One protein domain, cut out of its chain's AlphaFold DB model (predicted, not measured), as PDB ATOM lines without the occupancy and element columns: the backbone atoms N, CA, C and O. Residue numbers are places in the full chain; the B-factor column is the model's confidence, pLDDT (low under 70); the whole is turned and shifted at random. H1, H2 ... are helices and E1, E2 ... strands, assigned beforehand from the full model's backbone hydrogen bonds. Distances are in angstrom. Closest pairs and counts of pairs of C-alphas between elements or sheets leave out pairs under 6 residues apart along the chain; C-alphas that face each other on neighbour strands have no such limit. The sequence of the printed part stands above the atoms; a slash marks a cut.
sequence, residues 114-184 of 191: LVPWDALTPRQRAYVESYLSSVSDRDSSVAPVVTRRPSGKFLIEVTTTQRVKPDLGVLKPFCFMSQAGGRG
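This is residues 114 to 184 of the 191 residues of an uncharacterized protein of Streptomyces roseochromogenus subsp. oscitans DS 12.976 (UniProt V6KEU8). With little regular structure, this is a small antiparallel sheet with one helix, H1, along one face and a loop whose residues 163 to 169 stick out. The 71 printed residues hold H1 E1 E2 E3, 25 residues in named elements, class mixed; E1 E2 E3 form a meander, each strand the antiparallel neighbour of the one before. The whole is compact, radius of gyration of the C-alphas 12.5 A, spanning 37 by 24 by 19 A.

H1, residues 122 to 134, 18.6 A long, begins at C-alpha 122 (-18.340, 20.923, 49.152). E1 is residues 145 to 148, E2 154 to 157, and E3 174 to 177, ending at C-alpha 177 (-29.373, 21.905, 41.852).

Hairpin E1 and E2 has N 145 and O 157 2.9 A apart; hairpin E2 and E3 has N 154 and O 177 2.8 A apart. H1, every O i to N i+4 pair within hydrogen-bond range, is on the sheet over E2 and E3, height 10.0 A; its closest C-alphas to E2 are Val 128 and Ile 156, 7.3 A.

The printed part has no cut. The E2 to E3 link is long, 16 residues; pLDDT is under 70 at 166 to 168.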
ATOM      1  N   LEU A 114     -25.093   9.131  36.705       89.75
ATOM      2  CA  LEU A 114     -25.054   9.096  38.162       89.75
ATOM      3  C   LEU A 114     -23.783   9.783  38.665       89.75
ATOM      4  O   LEU A 114     -22.676   9.464  38.235       89.75
ATOM      5  N   VAL A 115     -23.953  10.712  39.601       94.12
ATOM      6  CA  VAL A 115     -22.856  11.479  40.191       94.12
ATOM      7  C   VAL A 115     -22.613  10.949  41.598       94.12
ATOM      8  O   VAL A 115     -23.480  11.122  42.461       94.12
ATOM      9  N   PRO A 116     -21.469  10.293  41.853       94.19
ATOM     10  CA  PRO A 116     -21.168   9.789  43.180       94.19
ATOM     11  C   PRO A 116     -20.906  10.949  44.149       94.19
ATOM     12  O   PRO A 116     -20.568  12.070  43.759       94.19
ATOM     13  N   TRP A 117     -21.097  10.685  45.441       93.31
ATOM     14  CA  TRP A 117     -21.041  11.704  46.492       93.31
ATOM     15  C   TRP A 117     -19.690  12.430  46.573       93.31
ATOM     16  O   TRP A 117     -19.616  13.642  46.801       93.31
ATOM     17  N   ASP A 118     -18.610  11.686  46.373       94.62
ATOM     18  CA  ASP A 118     -17.235  12.173  46.384       94.62
ATOM     19  C   ASP A 118     -16.915  13.085  45.188       94.62
ATOM     20  O   ASP A 118     -16.125  14.016  45.343       94.62
ATOM     21  N   ALA A 119     -17.601  12.920  44.055       96.12
ATOM     22  CA  ALA A 119     -17.477  13.798  42.891       96.12
ATOM     23  C   ALA A 119     -18.165  15.166  43.064       96.12
ATOM     24  O   ALA A 119     -17.922  16.082  42.274       96.12
ATOM     25  N   LEU A 120     -19.018  15.333  44.082       97.00
ATOM     26  CA  LEU A 120     -19.657  16.616  44.375       97.00
ATOM     27  C   LEU A 120     -18.689  17.583  45.064       97.00
ATOM     28  O   LEU A 120     -17.929  17.206  45.957       97.00
ATOM     29  N   THR A 121     -18.772  18.866  44.710       97.69
ATOM     30  CA  THR A 121     -18.046  19.924  45.427       97.69
ATOM     31  C   THR A 121     -18.606  20.102  46.844       97.69
ATOM     32  O   THR A 121     -19.778  19.795  47.084       97.69
ATOM     33  N   PRO A 122     -17.841  20.674  47.796       98.00
ATOM     34  CA  PRO A 122     -18.340  20.923  49.152       98.00
ATOM     35  C   PRO A 122     -19.651  21.719  49.179       98.00
ATOM     36  O   PRO A 122     -20.561  21.414  49.944       98.00
ATOM     37  N   ARG A 123     -19.787  22.701  48.281       97.69
ATOM     38  CA  ARG A 123     -20.999  23.517  48.161       97.69
ATOM     39  C   ARG A 123     -22.194  22.723  47.627       97.69
ATOM     40  O   ARG A 123     -23.308  22.911  48.102       97.69
ATOM     41  N   GLN A 124     -21.970  21.833  46.663       98.12
ATOM     42  CA  GLN A 124     -23.012  20.937  46.159       98.12
ATOM     43  C   GLN A 124     -23.469  19.954  47.243       98.12
ATOM     44  O   GLN A 124     -24.669  19.798  47.438       98.12
ATOM     45  N   ARG A 125     -22.536  19.354  47.996       98.00
ATOM     46  CA  ARG A 125     -22.868  18.464  49.122       98.00
ATOM     47  C   ARG A 125     -23.715  19.174  50.174       98.00
ATOM     48  O   ARG A 125     -24.776  18.669  50.521       98.00
ATOM     49  N   ALA A 126     -23.321  20.384  50.574       97.69
ATOM     50  CA  ALA A 126     -24.089  21.191  51.521       97.69
ATOM     51  C   ALA A 126     -25.517  21.486  51.021       97.69
ATOM     52  O   ALA A 126     -26.472  21.455  51.796       97.69
ATOM     53  N   TYR A 127     -25.690  21.737  49.717       98.06
ATOM     54  CA  TYR A 127     -27.020  21.920  49.135       98.06
ATOM     55  C   TYR A 127     -27.847  20.626  49.159       98.06
ATOM     56  O   TYR A 127     -29.026  20.667  49.514       98.06
ATOM     57  N   VAL A 128     -27.240  19.478  48.829       97.56
ATOM     58  CA  VAL A 128     -27.916  18.175  48.920       97.56
ATOM     59  C   VAL A 128     -28.332  17.889  50.362       97.56
ATOM     60  O   VAL A 128     -29.492  17.575  50.592       97.56
ATOM     61  N   GLU A 129     -27.445  18.059  51.343       96.75
ATOM     62  CA  GLU A 129     -27.741  17.857  52.772       96.75
ATOM     63  C   GLU A 129     -28.862  18.773  53.276       96.75
ATOM     64  O   GLU A 129     -29.768  18.332  53.991       96.75
ATOM     65  N   SER A 130     -28.837  20.041  52.860       96.88
ATOM     66  CA  SER A 130     -29.898  21.006  53.147       96.88
ATOM     67  C   SER A 130     -31.242  20.540  52.579       96.88
ATOM     68  O   SER A 130     -32.247  20.536  53.291       96.88
ATOM     69  N   TYR A 131     -31.261  20.066  51.329       96.62
ATOM     70  CA  TYR A 131     -32.467  19.513  50.722       96.62
ATOM     71  C   TYR A 131     -32.943  18.235  51.422       96.62
ATOM     72  O   TYR A 131     -34.128  18.128  51.732       96.62
ATOM     73  N   LEU A 132     -32.044  17.301  51.745       95.75
ATOM     74  CA  LEU A 132     -32.383  16.086  52.495       95.75
ATOM     75  C   LEU A 132     -33.053  16.416  53.829       95.75
ATOM     76  O   LEU A 132     -34.038  15.787  54.195       95.75
ATOM     77  N   SER A 133     -32.550  17.425  54.535       95.38
ATOM     78  CA  SER A 133     -33.115  17.868  55.813       95.38
ATOM     79  C   SER A 133     -34.506  18.501  55.664       95.38
ATOM     80  O   SER A 133     -35.268  18.535  56.625       95.38
ATOM     81  N   SER A 134     -34.856  18.980  54.464       95.19
ATOM     82  CA  SER A 134     -36.180  19.544  54.162       95.19
ATOM     83  C   SER A 134     -37.251  18.495  53.827       95.19
ATOM     84  O   SER A 134     -38.438  18.813  53.853       95.19
ATOM     85  N   VAL A 135     -36.853  17.254  53.521       94.50
ATOM     86  CA  VAL A 135     -37.769  16.146  53.200       94.50
ATOM     87  C   VAL A 135     -38.008  15.316  54.463       94.50
ATOM     88  O   VAL A 135     -37.201  14.457  54.819       94.50
ATOM     89  N   SER A 136     -39.112  15.591  55.160       91.62
ATOM     90  CA  SER A 136     -39.401  15.036  56.492       91.62
ATOM     91  C   SER A 136     -39.667  13.530  56.512       91.62
ATOM     92  O   SER A 136     -39.368  12.878  57.507       91.62
ATOM     93  N   ASP A 137     -40.204  12.968  55.430       91.88
ATOM     94  CA  ASP A 137     -40.557  11.552  55.297       91.88
ATOM     95  C   ASP A 137     -39.515  10.739  54.512       91.88
ATOM     96  O   ASP A 137     -39.815   9.653  54.007       91.88
ATOM     97  N   ARG A 138     -38.283  11.253  54.384       93.25
ATOM     98  CA  ARG A 138     -37.210  10.530  53.697       93.25
ATOM     99  C   ARG A 138     -36.838   9.244  54.430       93.25
ATOM    100  O   ARG A 138     -36.739   9.211  55.654       93.25
ATOM    101  N   ASP A 139     -36.522   8.217  53.659       92.56
ATOM    102  CA  ASP A 139     -35.849   7.035  54.169       92.56
ATOM    103  C   ASP A 139     -34.362   7.359  54.368       92.56
ATOM    104  O   ASP A 139     -33.620   7.594  53.414       92.56
ATOM    105  N   SER A 140     -33.923   7.424  55.626       90.44
ATOM    106  CA  SER A 140     -32.539   7.752  55.981       90.44
ATOM    107  C   SER A 140     -31.554   6.610  55.721       90.44
ATOM    108  O   SER A 140     -30.350   6.865  55.697       90.44
ATOM    109  N   SER A 141     -32.042   5.386  55.492       91.31
ATOM    110  CA  SER A 141     -31.216   4.225  55.144       91.31
ATOM    111  C   SER A 141     -30.820   4.196  53.664       91.31
ATOM    112  O   SER A 141     -29.885   3.492  53.286       91.31
ATOM    113  N   VAL A 142     -31.495   4.991  52.826       90.25
ATOM    114  CA  VAL A 142     -31.271   5.045  51.381       90.25
ATOM    115  C   VAL A 142     -30.604   6.366  51.005       90.25
ATOM    116  O   VAL A 142     -31.137   7.450  51.244       90.25
ATOM    117  N   ALA A 143     -29.430   6.282  50.379       91.50
ATOM    118  CA  ALA A 143     -28.740   7.454  49.852       91.50
ATOM    119  C   ALA A 143     -29.575   8.152  48.756       91.50
ATOM    120  O   ALA A 143     -30.261   7.474  47.979       91.50
ATOM    121  N   PRO A 144     -29.514   9.495  48.644       94.12
ATOM    122  CA  PRO A 144     -30.115  10.182  47.510       94.12
ATOM    123  C   PRO A 144     -29.452   9.759  46.203       94.12
ATOM    124  O   PRO A 144     -28.249   9.501  46.145       94.12
ATOM    125  N   VAL A 145     -30.236   9.777  45.132       91.88
ATOM    126  CA  VAL A 145     -29.717   9.613  43.776       91.88
ATOM    127  C   VAL A 145     -29.458  10.999  43.203       91.88
ATOM    128  O   VAL A 145     -30.371  11.821  43.126       91.88
ATOM    129  N   VAL A 146     -28.215  11.261  42.802       93.94
ATOM    130  CA  VAL A 146     -27.829  12.504  42.129       93.94
ATOM    131  C   VAL A 146     -27.483  12.184  40.683       93.94
ATOM    132  O   VAL A 146     -26.623  11.349  40.418       93.94
ATOM    133  N   THR A 147     -28.161  12.841  39.744       91.56
ATOM    134  CA  THR A 147     -27.959  12.636  38.303       91.56
ATOM    135  C   THR A 147     -27.587  13.951  37.632       91.56
ATOM    136  O   THR A 147     -28.302  14.943  37.802       91.56
ATOM    137  N   ARG A 148     -26.512  13.974  36.839       91.50
ATOM    138  CA  ARG A 148     -26.179  15.118  35.980       91.50
ATOM    139  C   ARG A 148     -27.105  15.135  34.763       91.50
ATOM    140  O   ARG A 148     -27.387  14.101  34.160       91.50
ATOM    141  N   ARG A 149     -27.623  16.313  34.428       88.44
ATOM    142  CA  ARG A 149     -28.482  16.554  33.262       88.44
ATOM    143  C   ARG A 149     -27.671  17.168  32.112       88.44
ATOM    144  O   ARG A 149     -26.596  17.706  32.381       88.44
ATOM    145  N   PRO A 150     -28.157  17.132  30.856       86.19
ATOM    146  CA  PRO A 150     -27.450  17.706  29.706       86.19
ATOM    147  C   PRO A 150     -27.036  19.175  29.867       86.19
ATOM    148  O   PRO A 150     -25.959  19.555  29.415       86.19
ATOM    149  N   SER A 151     -27.823  20.000  30.567       87.50
ATOM    150  CA  SER A 151     -27.449  21.387  30.894       87.50
ATOM    151  C   SER A 151     -26.297  21.499  31.909       87.50
ATOM    152  O   SER A 151     -25.873  22.594  32.279       87.50
ATOM    153  N   GLY A 152     -25.826  20.371  32.441       91.19
ATOM    154  CA  GLY A 152     -24.885  20.245  33.548       91.19
ATOM    155  C   GLY A 152     -25.496  20.493  34.931       91.19
ATOM    156  O   GLY A 152     -24.799  20.315  35.928       91.19
ATOM    157  N   LYS A 153     -26.778  20.877  35.028       93.25
ATOM    158  CA  LYS A 153     -27.515  20.893  36.305       93.25
ATOM    159  C   LYS A 153     -27.629  19.477  36.870       93.25
ATOM    160  O   LYS A 153     -27.447  18.488  36.165       93.25
ATOM    161  N   PHE A 154     -27.982  19.381  38.144       93.75
ATOM    162  CA  PHE A 154     -28.192  18.108  38.821       93.75
ATOM    163  C   PHE A 154     -29.657  17.939  39.213       93.75
ATOM    164  O   PHE A 154     -30.300  18.884  39.671       93.75
ATOM    165  N   LEU A 155     -30.166  16.722  39.054       92.12
ATOM    166  CA  LEU A 155     -31.413  16.258  39.649       92.12
ATOM    167  C   LEU A 155     -31.064  15.459  40.906       92.12
ATOM    168  O   LEU A 155     -30.253  14.537  40.836       92.12
ATOM    169  N   ILE A 156     -31.671  15.819  42.032       94.06
ATOM    170  CA  ILE A 156     -31.535  15.112  43.306       94.06
ATOM    171  C   ILE A 156     -32.867  14.434  43.590       94.06
ATOM    172  O   ILE A 156     -33.891  15.113  43.645       94.06
ATOM    173  N   GLU A 157     -32.856  13.120  43.786       92.06
ATOM    174  CA  GLU A 157     -34.043  12.329  44.104       92.06
ATOM    175  C   GLU A 157     -33.878  11.619  45.439       92.06
ATOM    176  O   GLU A 157     -32.825  11.051  45.738       92.06
ATOM    177  N   VAL A 158     -34.947  11.633  46.229       93.06
ATOM    178  CA  VAL A 158     -34.967  11.088  47.585       93.06
ATOM    179  C   VAL A 158     -36.006   9.978  47.658       93.06
ATOM    180  O   VAL A 158     -37.111  10.105  47.131       93.06
ATOM    181  N   THR A 159     -35.646   8.869  48.293       90.94
ATOM    182  CA  THR A 159     -36.593   7.797  48.619       90.94
ATOM    183  C   THR A 159     -37.295   8.152  49.928       90.94
ATOM    184  O   THR A 159     -36.644   8.616  50.861       90.94
ATOM    185  N   THR A 160     -38.612   7.961  50.000       90.44
ATOM    186  CA  THR A 160     -39.404   8.179  51.221       90.44
ATOM    187  C   THR A 160     -39.829   6.856  51.836       90.44
ATOM    188  O   THR A 160     -39.823   5.821  51.173       90.44
ATOM    189  N   THR A 161     -40.247   6.892  53.098       89.06
ATOM    190  CA  THR A 161     -40.817   5.728  53.795       89.06
ATOM    191  C   THR A 161     -42.290   5.490  53.441       89.06
ATOM    192  O   THR A 161     -42.952   4.651  54.058       89.06
ATOM    193  N   GLN A 162     -42.851   6.250  52.493       84.62
ATOM    194  CA  GLN A 162     -44.234   6.070  52.070       84.62
ATOM    195  C   GLN A 162     -44.409   4.724  51.374       84.62
ATOM    196  O   GLN A 162     -43.584   4.297  50.565       84.62
ATOM    197  N   ARG A 163     -45.535   4.065  51.656       79.06
ATOM    198  CA  ARG A 163     -45.917   2.861  50.918       79.06
ATOM    199  C   ARG A 163     -46.133   3.212  49.449       79.06
ATOM    200  O   ARG A 163     -46.734   4.242  49.136       79.06
ATOM    201  N   VAL A 164     -45.683   2.321  48.567       75.44
ATOM    202  CA  VAL A 164     -45.989   2.402  47.136       75.44
ATOM    203  C   VAL A 164     -47.504   2.431  46.981       75.44
ATOM    204  O   VAL A 164     -48.199   1.558  47.500       75.44
ATOM    205  N   LYS A 165     -48.015   3.449  46.293       74.00
ATOM    206  CA  LYS A 165     -49.433   3.524  45.952       74.00
ATOM    207  C   LYS A 165     -49.625   2.716  44.674       74.00
ATOM    208  O   LYS A 165     -49.039   3.110  43.667       74.00
ATOM    209  N   PRO A 166     -50.399   1.620  44.676       69.12
ATOM    210  CA  PRO A 166     -50.557   0.789  43.486       69.12
ATOM    211  C   PRO A 166     -51.030   1.580  42.262       69.12
ATOM    212  O   PRO A 166     -50.610   1.297  41.154       69.12
ATOM    213  N   ASP A 167     -51.813   2.633  42.457       68.06
ATOM    214  CA  ASP A 167     -52.396   3.390  41.346       68.06
ATOM    215  C   ASP A 167     -51.441   4.467  40.802       68.06
ATOM    216  O   ASP A 167     -51.583   4.913  39.666       68.06
ATOM    217  N   LEU A 168     -50.471   4.907  41.619       66.75
ATOM    218  CA  LEU A 168     -49.565   6.022  41.301       66.75
ATOM    219  C   LEU A 168     -48.095   5.596  41.138       66.75
ATOM    220  O   LEU A 168     -47.273   6.383  40.666       66.75
ATOM    221  N   GLY A 169     -47.749   4.380  41.560       71.88
ATOM    222  CA  GLY A 169     -46.376   3.904  41.674       71.88
ATOM    223  C   GLY A 169     -45.579   4.627  42.766       71.88
ATOM    224  O   GLY A 169     -46.106   5.026  43.810       71.88
ATOM    225  N   VAL A 170     -44.272   4.774  42.526       74.56
ATOM    226  CA  VAL A 170     -43.346   5.497  43.410       74.56
ATOM    227  C   VAL A 170     -43.151   6.915  42.887       74.56
ATOM    228  O   VAL A 170     -42.520   7.129  41.853       74.56
ATOM    229  N   LEU A 171     -43.643   7.898  43.636       72.88
ATOM    230  CA  LEU A 171     -43.345   9.308  43.401       72.88
ATOM    231  C   LEU A 171     -42.217   9.731  44.340       72.88
ATOM    232  O   LEU A 171     -42.436   9.924  45.533       72.88
ATOM    233  N   LYS A 172     -41.005   9.871  43.801       80.44
ATOM    234  CA  LYS A 172     -39.861  10.363  44.575       80.44
ATOM    235  C   LYS A 172     -39.906  11.888  44.672       80.44
ATOM    236  O   LYS A 172     -39.975  12.533  43.618       80.44
ATOM    237  N   PRO A 173     -39.822  12.486  45.875       89.06
ATOM    238  CA  PRO A 173     -39.451  13.884  46.012       89.06
ATOM    239  C   PRO A 173     -38.151  14.148  45.260       89.06
ATOM    240  O   PRO A 173     -37.204  13.358  45.320       89.06
ATOM    241  N   PHE A 174     -38.125  15.254  44.525       90.06
ATOM    242  CA  PHE A 174     -36.942  15.661  43.792       90.06
ATOM    243  C   PHE A 174     -36.756  17.174  43.819       90.06
ATOM    244  O   PHE A 174     -37.721  17.937  43.926       90.06
ATOM    245  N   CYS A 175     -35.512  17.613  43.670       92.69
ATOM    246  CA  CYS A 175     -35.187  19.008  43.412       92.69
ATOM    247  C   CYS A 175     -34.073  19.129  42.372       92.69
ATOM    248  O   CYS A 175     -33.355  18.172  42.078       92.69
ATOM    249  N   PHE A 176     -33.943  20.326  41.804       92.94
ATOM    250  CA  PHE A 176     -32.849  20.656  40.903       92.94
ATOM    251  C   PHE A 176     -31.795  21.474  41.640       92.94
ATOM    252  O   PHE A 176     -32.119  22.406  42.380       92.94
ATOM    253  N   MET A 177     -30.533  21.167  41.370       96.19
ATOM    254  CA  MET A 177     -29.373  21.905  41.852       96.19
ATOM    255  C   MET A 177     -28.582  22.448  40.660       96.19
ATOM    256  O   MET A 177     -28.361  21.753  39.668       96.19
ATOM    257  N   SER A 178     -28.160  23.708  40.732       96.62
ATOM    258  CA  SER A 178     -27.301  24.311  39.708       96.62
ATOM    259  C   SER A 178     -25.880  23.737  39.753       96.62
ATOM    260  O   SER A 178     -25.442  23.205  40.773       96.62
ATOM    261  N   GLN A 179     -25.117  23.917  38.671       95.19
ATOM    262  CA  GLN A 179     -23.703  23.519  38.613       95.19
ATOM    263  C   GLN A 179     -22.874  24.088  39.779       95.19
ATOM    264  O   GLN A 179     -21.991  23.417  40.303       95.19
ATOM    265  N   ALA A 180     -23.199  25.301  40.236       95.75
ATOM    266  CA  ALA A 180     -22.495  25.984  41.317       95.75
ATOM    267  C   ALA A 180     -22.896  25.525  42.737       95.75
ATOM    268  O   ALA A 180     -22.343  26.039  43.707       95.75
ATOM    269  N   GLY A 181     -23.848  24.597  42.898       93.88
ATOM    270  CA  GLY A 181     -24.309  24.144  44.219       93.88
ATOM    271  C   GLY A 181     -25.286  25.117  44.886       93.88
ATOM    272  O   GLY A 181     -25.056  25.613  45.988       93.88
ATOM    273  N   GLY A 182     -26.374  25.438  44.191       94.56
ATOM    274  CA  GLY A 182     -27.497  26.213  44.719       94.56
ATOM    275  C   GLY A 182     -28.809  25.789  44.066       94.56
ATOM    276  O   GLY A 182     -28.832  24.828  43.297       94.56
ATOM    277  N   ARG A 183     -29.898  26.523  44.327       94.19
ATOM    278  CA  ARG A 183     -31.211  26.213  43.743       94.19
ATOM    279  C   ARG A 183     -31.140  26.206  42.217       94.19
ATOM    280  O   ARG A 183     -30.792  27.209  41.598       94.19
ATOM    281  N   GLY A 184     -31.472  25.063  41.629       89.69
ATOM    282  CA  GLY A 184     -31.650  24.892  40.196       89.69
ATOM    283  C   GLY A 184     -33.107  25.105  39.794       89.69
ATOM    284  O   GLY A 184     -34.032  24.800  40.549       89.69
TER     285      GLY A 184